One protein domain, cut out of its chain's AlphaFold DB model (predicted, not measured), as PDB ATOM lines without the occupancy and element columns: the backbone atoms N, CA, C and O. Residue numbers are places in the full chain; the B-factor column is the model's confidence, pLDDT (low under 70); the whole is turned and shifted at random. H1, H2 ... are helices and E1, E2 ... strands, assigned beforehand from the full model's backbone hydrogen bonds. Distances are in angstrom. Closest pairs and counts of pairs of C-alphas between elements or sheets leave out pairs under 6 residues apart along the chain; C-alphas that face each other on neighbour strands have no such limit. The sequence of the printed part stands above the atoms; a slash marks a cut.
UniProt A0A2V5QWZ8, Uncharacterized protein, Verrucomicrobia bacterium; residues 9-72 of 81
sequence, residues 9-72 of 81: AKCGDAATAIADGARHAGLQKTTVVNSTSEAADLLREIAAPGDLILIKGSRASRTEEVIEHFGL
ATOM      1  N   ALA A   9      47.298   1.284  86.369       54.59
ATOM      2  CA  ALA A   9      48.552   0.998  85.668       54.59
ATOM      3  C   ALA A   9      48.283   0.116  84.432       54.59
ATOM      4  O   ALA A   9      47.421  -0.772  84.465       54.59
ATOM      5  N   LYS A  10      48.989   0.371  83.322       60.03
ATOM      6  CA  LYS A  10      48.853  -0.358  82.045       60.03
ATOM      7  C   LYS A  10      50.217  -0.570  81.389       60.03
ATOM      8  O   LYS A  10      51.005   0.365  81.393       60.03
ATOM      9  N   CYS A  11      50.418  -1.742  80.779       59.28
ATOM     10  CA  CYS A  11      51.607  -2.112  80.000       59.28
ATOM     11  C   CYS A  11      51.278  -2.256  78.501       59.28
ATOM     12  O   CYS A  11      50.229  -2.809  78.160       59.28
ATOM     13  N   GLY A  12      52.201  -1.839  77.624       62.88
ATOM     14  CA  GLY A  12      52.186  -2.107  76.173       62.88
ATOM     15  C   GLY A  12      51.580  -1.007  75.288       62.88
ATOM     16  O   GLY A  12      51.088   0.001  75.780       62.88
ATOM     17  N   ASP A  13      51.583  -1.210  73.966       62.12
ATOM     18  CA  ASP A  13      51.273  -0.171  72.958       62.12
ATOM     19  C   ASP A  13      49.865   0.441  73.078       62.12
ATOM     20  O   ASP A  13      49.651   1.620  72.799       62.12
ATOM     21  N   ALA A  14      48.886  -0.335  73.554       70.50
ATOM     22  CA  ALA A  14      47.524   0.145  73.796       70.50
ATOM     23  C   ALA A  14      47.361   0.892  75.139       70.50
ATOM     24  O   ALA A  14      46.290   1.443  75.416       70.50
ATOM     25  N   ALA A  15      48.389   0.908  75.995       73.06
ATOM     26  CA  ALA A  15      48.319   1.469  77.343       73.06
ATOM     27  C   ALA A  15      48.052   2.975  77.338       73.06
ATOM     28  O   ALA A  15      47.258   3.447  78.151       73.06
ATOM     29  N   THR A  16      48.650   3.709  76.398       74.12
ATOM     30  CA  THR A  16      48.486   5.164  76.280       74.12
ATOM     31  C   THR A  16      47.041   5.541  75.965       74.12
ATOM     32  O   THR A  16      46.451   6.343  76.682       74.12
ATOM     33  N   ALA A  17      46.416   4.885  74.981       79.12
ATOM     34  CA  ALA A  17      45.023   5.153  74.615       79.12
ATOM     35  C   ALA A  17      44.045   4.843  75.763       79.12
ATOM     36  O   ALA A  17      43.095   5.587  76.004       79.12
ATOM     37  N   ILE A  18      44.294   3.761  76.511       79.06
ATOM     38  CA  ILE A  18      43.481   3.412  77.684       79.06
ATOM     39  C   ILE A  18      43.682   4.431  78.811       79.06
ATOM     40  O   ILE A  18      42.710   4.823  79.459       79.06
ATOM     41  N   ALA A  19      44.921   4.863  79.050       81.44
ATOM     42  CA  ALA A  19      45.227   5.855  80.071       81.44
ATOM     43  C   ALA A  19      44.568   7.202  79.760       81.44
ATOM     44  O   ALA A  19      43.973   7.813  80.647       81.44
ATOM     45  N   ASP A  20      44.597   7.628  78.500       83.12
ATOM     46  CA  ASP A  20      43.928   8.851  78.071       83.12
ATOM     47  C   ASP A  20      42.412   8.738  78.210       83.12
ATOM     48  O   ASP A  20      41.782   9.647  78.750       83.12
ATOM     49  N   GLY A  21      41.811   7.609  77.825       83.81
ATOM     50  CA  GLY A  21      40.388   7.357  78.074       83.81
ATOM     51  C   GLY A  21      40.025   7.427  79.564       83.81
ATOM     52  O   GLY A  21      39.031   8.054  79.933       83.81
ATOM     53  N   ALA A  22      40.854   6.850  80.439       81.75
ATOM     54  CA  ALA A  22      40.645   6.888  81.886       81.75
ATOM     55  C   ALA A  22      40.744   8.314  82.455       81.75
ATOM     56  O   ALA A  22      39.894   8.711  83.257       81.75
ATOM     57  N   ARG A  23      41.725   9.108  82.004       83.50
ATOM     58  CA  ARG A  23      41.868  10.520  82.400       83.50
ATOM     59  C   ARG A  23      40.660  11.347  81.978       83.50
ATOM     60  O   ARG A  23      40.099  12.056  82.811       83.50
ATOM     61  N   HIS A  24      40.212  11.203  80.729       85.31
ATOM     62  CA  HIS A  24      39.006  11.881  80.238       85.31
ATOM     63  C   HIS A  24      37.746  11.471  81.014       85.31
ATOM     64  O   HIS A  24      36.858  12.293  81.214       85.31
ATOM     65  N   ALA A  25      37.686  10.233  81.510       83.75
ATOM     66  CA  ALA A  25      36.603   9.743  82.365       83.75
ATOM     67  C   ALA A  25      36.716  10.182  83.843       83.75
ATOM     68  O   ALA A  25      35.918   9.748  84.674       83.75
ATOM     69  N   GLY A  26      37.696  11.022  84.196       82.44
ATOM     70  CA  GLY A  26      37.861  11.570  85.544       82.44
ATOM     71  C   GLY A  26      38.812  10.787  86.453       82.44
ATOM     72  O   GLY A  26      38.990  11.175  87.610       82.44
ATOM     73  N   LEU A  27      39.478   9.733  85.964       81.25
ATOM     74  CA  LEU A  27      40.564   9.075  86.701       81.25
ATOM     75  C   LEU A  27      41.864   9.871  86.525       81.25
ATOM     76  O   LEU A  27      42.759   9.502  85.764       81.25
ATOM     77  N   GLN A  28      41.966  10.986  87.246       76.94
ATOM     78  CA  GLN A  28      43.086  11.927  87.129       76.94
ATOM     79  C   GLN A  28      44.437  11.316  87.544       76.94
ATOM     80  O   GLN A  28      45.475  11.653  86.981       76.94
ATOM     81  N   LYS A  29      44.435  10.368  88.490       82.12
ATOM     82  CA  LYS A  29      45.634   9.636  88.933       82.12
ATOM     83  C   LYS A  29      45.842   8.373  88.086       82.12
ATOM     84  O   LYS A  29      45.611   7.259  88.551       82.12
ATOM     85  N   THR A  30      46.246   8.563  86.832       84.06
ATOM     86  CA  THR A  30      46.515   7.469  85.884       84.06
ATOM     87  C   THR A  30      47.960   7.506  85.397       84.06
ATOM     88  O   THR A  30      48.401   8.526  84.855       84.06
ATOM     89  N   THR A  31      48.655   6.371  85.500       84.62
ATOM     90  CA  THR A  31      50.058   6.215  85.090       84.62
ATOM     91  C   THR A  31      50.198   5.068  84.092       84.62
ATOM     92  O   THR A  31      49.594   4.009  84.243       84.62
ATOM     93  N   VAL A  32      51.003   5.284  83.054       84.44
ATOM     94  CA  VAL A  32      51.411   4.232  82.113       84.44
ATOM     95  C   VAL A  32      52.771   3.714  82.559       84.44
ATOM     96  O   VAL A  32      53.627   4.513  82.925       84.44
ATOM     97  N   VAL A  33      52.949   2.398  82.534       82.44
ATOM     98  CA  VAL A  33      54.193   1.717  82.911       82.44
ATOM     99  C   VAL A  33      54.641   0.823  81.761       82.44
ATOM    100  O   VAL A  33      53.831   0.366  80.955       82.44
ATOM    101  N   ASN A  34      55.934   0.563  81.667       79.56
ATOM    102  CA  ASN A  34      56.515  -0.183  80.554       79.56
ATOM    103  C   ASN A  34      56.636  -1.681  80.852       79.56
ATOM    104  O   ASN A  34      56.849  -2.478  79.939       79.56
ATOM    105  N   SER A  35      56.491  -2.082  82.118       78.12
ATOM    106  CA  SER A  35      56.606  -3.479  82.528       78.12
ATOM    107  C   SER A  35      55.732  -3.835  83.730       78.12
ATOM    108  O   SER A  35      55.307  -2.986  84.515       78.12
ATOM    109  N   THR A  36      55.500  -5.136  83.887       79.88
ATOM    110  CA  THR A  36      54.807  -5.736  85.029       79.88
ATOM    111  C   THR A  36      55.525  -5.456  86.355       79.88
ATOM    112  O   THR A  36      54.878  -5.187  87.365       79.88
ATOM    113  N   SER A  37      56.861  -5.481  86.348       81.44
ATOM    114  CA  SER A  37      57.693  -5.207  87.525       81.44
ATOM    115  C   SER A  37      57.578  -3.753  87.975       81.44
ATOM    116  O   SER A  37      57.343  -3.507  89.153       81.44
ATOM    117  N   GLU A  38      57.625  -2.807  87.033       82.94
ATOM    118  CA  GLU A  38      57.434  -1.377  87.313       82.94
ATOM    119  C   GLU A  38      56.041  -1.095  87.903       82.94
ATOM    120  O   GLU A  38      55.902  -0.316  88.844       82.94
ATOM    121  N   ALA A  39      55.003  -1.783  87.409       83.75
ATOM    122  CA  ALA A  39      53.669  -1.714  88.004       83.75
ATOM    123  C   ALA A  39      53.680  -2.170  89.473       83.75
ATOM    124  O   ALA A  39      53.068  -1.527  90.326       83.75
ATOM    125  N   ALA A  40      54.366  -3.277  89.769       83.75
ATOM    126  CA  ALA A  40      54.458  -3.815  91.120       83.75
ATOM    127  C   ALA A  40      55.272  -2.909  92.057       83.75
ATOM    128  O   ALA A  40      54.881  -2.752  93.214       83.75
ATOM    129  N   ASP A  41      56.355  -2.291  91.575       85.75
ATOM    130  CA  ASP A  41      57.127  -1.285  92.319       85.75
ATOM    131  C   ASP A  41      56.252  -0.094  92.712       85.75
ATOM    132  O   ASP A  41      56.140   0.222  93.896       85.75
ATOM    133  N   LEU A  42      55.535   0.494  91.752       86.00
ATOM    134  CA  LEU A  42      54.635   1.615  92.032       86.00
ATOM    135  C   LEU A  42      53.522   1.234  93.006       86.00
ATOM    136  O   LEU A  42      53.216   1.994  93.919       86.00
ATOM    137  N   LEU A  43      52.922   0.051  92.845       84.81
ATOM    138  CA  LEU A  43      51.899  -0.423  93.775       84.81
ATOM    139  C   LEU A  43      52.461  -0.576  95.194       84.81
ATOM    140  O   LEU A  43      51.766  -0.231  96.145       84.81
ATOM    141  N   ARG A  44      53.707  -1.046  95.357       83.88
ATOM    142  CA  ARG A  44      54.362  -1.137  96.675       83.88
ATOM    143  C   ARG A  44      54.570   0.225  97.327       83.88
ATOM    144  O   ARG A  44      54.502   0.304  98.550       83.88
ATOM    145  N   GLU A  45      54.846   1.257  96.538       86.31
ATOM    146  CA  GLU A  45      55.051   2.616  97.045       86.31
ATOM    147  C   GLU A  45      53.746   3.283  97.486       86.31
ATOM    148  O   GLU A  45      53.739   4.019  98.472       86.31
ATOM    149  N   ILE A  46      52.647   3.043  96.765       84.94
ATOM    150  CA  ILE A  46      51.396   3.793  96.967       84.94
ATOM    151  C   ILE A  46      50.346   3.058  97.800       84.94
ATOM    152  O   ILE A  46      49.452   3.712  98.329       84.94
ATOM    153  N   ALA A  47      50.402   1.726  97.878       85.44
ATOM    154  CA  ALA A  47      49.397   0.940  98.583       85.44
ATOM    155  C   ALA A  47      49.600   0.999 100.100       85.44
ATOM    156  O   ALA A  47      50.683   0.696 100.609       85.44
ATOM    157  N   ALA A  48      48.530   1.312 100.824       80.94
ATOM    158  CA  ALA A  48      48.484   1.265 102.277       80.94
ATOM    159  C   ALA A  48      47.671   0.050 102.775       80.94
ATOM    160  O   ALA A  48      46.802  -0.468 102.065       80.94
ATOM    161  N   PRO A  49      47.909  -0.424 104.015       80.94
ATOM    162  CA  PRO A  49      47.056  -1.436 104.629       80.94
ATOM    163  C   PRO A  49      45.578  -1.014 104.620       80.94
ATOM    164  O   PRO A  49      45.231   0.049 105.126       80.94
ATOM    165  N   GLY A  50      44.708  -1.874 104.083       80.56
ATOM    166  CA  GLY A  50      43.268  -1.616 103.960       80.56
ATOM    167  C   GLY A  50      42.815  -1.122 102.581       80.56
ATOM    168  O   GLY A  50      41.611  -1.089 102.331       80.56
ATOM    169  N   ASP A  51      43.743  -0.802 101.675       81.31
ATOM    170  CA  ASP A  51      43.405  -0.436 100.299       81.31
ATOM    171  C   ASP A  51      42.903  -1.637  99.485       81.31
ATOM    172  O   ASP A  51      43.423  -2.751  99.570       81.31
ATOM    173  N   LEU A  52      41.907  -1.387  98.629       77.06
ATOM    174  CA  LEU A  52      41.427  -2.356  97.647       77.06
ATOM    175  C   LEU A  52      42.061  -2.075  96.282       77.06
ATOM    176  O   LEU A  52      41.829  -1.025  95.683       77.06
ATOM    177  N   ILE A  53      42.800  -3.052  95.756       80.81
ATOM    178  CA  ILE A  53      43.480  -2.954  94.461       80.81
ATOM    179  C   ILE A  53      42.823  -3.915  93.468       80.81
ATOM    180  O   ILE A  53      42.777  -5.123  93.688       80.81
ATOM    181  N   LEU A  54      42.336  -3.379  92.343       79.25
ATOM    182  CA  LEU A  54      41.817  -4.169  91.225       79.25
ATOM    183  C   LEU A  54      42.886  -4.293  90.137       79.25
ATOM    184  O   LEU A  54      43.203  -3.317  89.458       79.25
ATOM    185  N   ILE A  55      43.373  -5.510  89.908       79.12
ATOM    186  CA  ILE A  55      44.280  -5.818  88.801       79.12
ATOM    187  C   ILE A  55      43.464  -6.455  87.675       79.12
ATOM    188  O   ILE A  55      42.756  -7.439  87.880       79.12
ATOM    189  N   LYS A  56      43.548  -5.891  86.466       75.62
ATOM    190  CA  LYS A  56      42.859  -6.426  85.284       75.62
ATOM    191  C   LYS A  56      43.814  -6.573  84.108       75.62
ATOM    192  O   LYS A  56      44.281  -5.571  83.569       75.62
ATOM    193  N   GLY A  57      43.964  -7.805  83.630       71.50
ATOM    194  CA  GLY A  57      44.554  -8.122  82.331       71.50
ATOM    195  C   GLY A  57      43.644  -8.993  81.459       71.50
ATOM    196  O   GLY A  57      42.530  -9.364  81.846       71.50
ATOM    197  N   SER A  58      44.088  -9.246  80.234       64.00
ATOM    198  CA  SER A  58      43.525 -10.231  79.303       64.00
ATOM    199  C   SER A  58      44.078 -11.639  79.584       64.00
ATOM    200  O   SER A  58      45.103 -11.782  80.237       64.00
ATOM    201  N   ARG A  59      43.442 -12.690  79.050       58.94
ATOM    202  CA  ARG A  59      43.876 -14.090  79.255       58.94
ATOM    203  C   ARG A  59      45.298 -14.395  78.754       58.94
ATOM    204  O   ARG A  59      45.879 -15.380  79.176       58.94
ATOM    205  N   ALA A  60      45.841 -13.571  77.855       57.56
ATOM    206  CA  ALA A  60      47.207 -13.696  77.344       57.56
ATOM    207  C   ALA A  60      48.215 -12.781  78.064       57.56
ATOM    208  O   ALA A  60      49.420 -12.903  77.852       57.56
ATOM    209  N   SER A  61      47.749 -11.835  78.886       58.66
ATOM    210  CA  SER A  61      48.635 -10.942  79.632       58.66
ATOM    211  C   SER A  61      48.983 -11.572  80.970       58.66
ATOM    212  O   SER A  61      48.073 -11.988  81.682       58.66
ATOM    213  N   ARG A  62      50.281 -11.582  81.294       63.84
ATOM    214  CA  ARG A  62      50.920 -12.071  82.530       63.84
ATOM    215  C   ARG A  62      50.442 -11.300  83.769       63.84
ATOM    216  O   ARG A  62      51.190 -10.565  84.403       63.84
ATOM    217  N   THR A  63      49.154 -11.382  84.062       63.34
ATOM    218  CA  THR A  63      48.482 -10.598  85.108       63.34
ATOM    219  C   THR A  63      48.836 -11.160  86.479       63.34
ATOM    220  O   THR A  63      49.013 -10.417  87.441       63.34
ATOM    221  N   GLU A  64      49.007 -12.475  86.523       65.00
ATOM    222  CA  GLU A  64      49.466 -13.276  87.646       65.00
ATOM    223  C   GLU A  64      50.868 -12.840  88.096       65.00
ATOM    224  O   GLU A  64      51.123 -12.749  89.289       65.00
ATOM    225  N   GLU A  65      51.730 -12.425  87.164       69.06
ATOM    226  CA  GLU A  65      53.082 -11.952  87.471       69.06
ATOM    227  C   GLU A  65      53.069 -10.625  88.268       69.06
ATOM    228  O   GLU A  65      53.901 -10.434  89.151       69.06
ATOM    229  N   VAL A  66      52.091  -9.723  88.055       71.38
ATOM    230  CA  VAL A  66      51.935  -8.521  88.913       71.38
ATOM    231  C   VAL A  66      51.620  -8.941  90.345       71.38
ATOM    232  O   VAL A  66      52.164  -8.375  91.289       71.38
ATOM    233  N   ILE A  67      50.724  -9.919  90.501       72.31
ATOM    234  CA  ILE A  67      50.292 -10.422  91.806       72.31
ATOM    235  C   ILE A  67      51.452 -11.116  92.513       72.31
ATOM    236  O   ILE A  67      51.641 -10.886  93.701       72.31
ATOM    237  N   GLU A  68      52.252 -11.910  91.806       71.00
ATOM    238  CA  GLU A  68      53.447 -12.553  92.359       71.00
ATOM    239  C   GLU A  68      54.482 -11.523  92.821       71.00
ATOM    240  O   GLU A  68      54.968 -11.601  93.953       71.00
ATOM    241  N   HIS A  69      54.769 -10.509  91.998       67.50
ATOM    242  CA  HIS A  69      55.700  -9.442  92.374       67.50
ATOM    243  C   HIS A  69      55.165  -8.596  93.537       67.50
ATOM    244  O   HIS A  69      55.935  -8.187  94.405       67.50
ATOM    245  N   PHE A  70      53.864  -8.308  93.574       70.50
ATOM    246  CA  PHE A  70      53.254  -7.418  94.568       70.50
ATOM    247  C   PHE A  70      52.887  -8.123  95.889       70.50
ATOM    248  O   PHE A  70      53.064  -7.564  96.972       70.50
ATOM    249  N   GLY A  71      52.399  -9.359  95.818       61.81
ATOM    250  CA  GLY A  71      51.717 -10.095  96.887       61.81
ATOM    251  C   GLY A  71      52.588 -10.575  98.046       61.81
ATOM    252  O   GLY A  71      52.064 -11.097  99.026       61.81
ATOM    253  N   LEU A  72      53.902 -10.362  97.996       56.66
ATOM    254  CA  LEU A  72      54.836 -10.842  99.017       56.66
ATOM    255  C   LEU A  72      54.706 -10.141 100.390       56.66
ATOM    256  O   LEU A  72      55.414 -10.529 101.319       56.66
TER     257      LEU A  72
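AT A GLANCE: This is residues 9 to 72 of the 81 residues of an uncharacterized protein of Verrucomicrobia bacterium (UniProt A0A2V5QWZ8). Two small parts sit side by side with few links between them: helix H1 with the short strand E1 next to it makes one, and helices H2 and H3, packed on each other and crossing steeply, make the other. A long unnamed loop, residues 47 to 62, swings out from the end of H2 and folds back to the beginning of H3, and of it residues 47 to 52 stick out. The printed part has 64 residues, with three named helices and one named strand in the order H1, E1, H2, H3, and its class is mostly helix. It is compact, with a radius of gyration of the C-alphas of 11.9 A, and its C-alphas span 33 by 28 by 17 A.

HOW THE PARTS SIT: Start at residues 9 to 10, which pair as strands do, parallel, with residues 31 to 32 of E1, residues 30 to 32. E1 pairs with no named strand. Look next at H1, residues 15 to 24: its closest C-alpha to E1 is that of Ala 19, 6.2 A from that of Thr 30. Go on to H2, residues 36 to 46, which is apart from H1 and from E1. H3, residues 63 to 70, touches H2, and their closest C-alphas, those of Ala 40 and Phe 70, are 5.1 A apart. These two helices run the same way at a steep tilt of 46 degrees. H3 is apart from H1 and from E1. In H1 and H2 each backbone O i to N i+4 pair is within hydrogen-bond range; in H3 it is 3 of 4.

IN THESE COORDINATES: Find C-alpha 15 at (48.319, 1.469, 77.343), where H1 begins; it runs 14.3 A to C-alpha 24. E1, from Thr 30 to Val 32, is 7.0 A long. H2 begins at C-alpha 36, at (54.807, -5.736, 85.029), and runs 15.7 A to C-alpha 46. H3 runs 11.1 A from C-alpha 63 to C-alpha 70, which you find at (53.254, -7.418, 94.568).

THE WHOLE: The two C-alphas farthest apart are those of His 24 and Leu 72, at 33.5 A. The printed part has no cut. The links from H1 to E1 and from E1 to H2 are tight, while the link from H2 to H3 is long, with 16 residues. Residues 45 to 52, of which 45 to 46 belong to H2, stand free. The mean pLDDT of the printed part is 75.6, and the model's confidence is under 70 at residues 9 to 13, 58 to 65, 69 and 71 to 72.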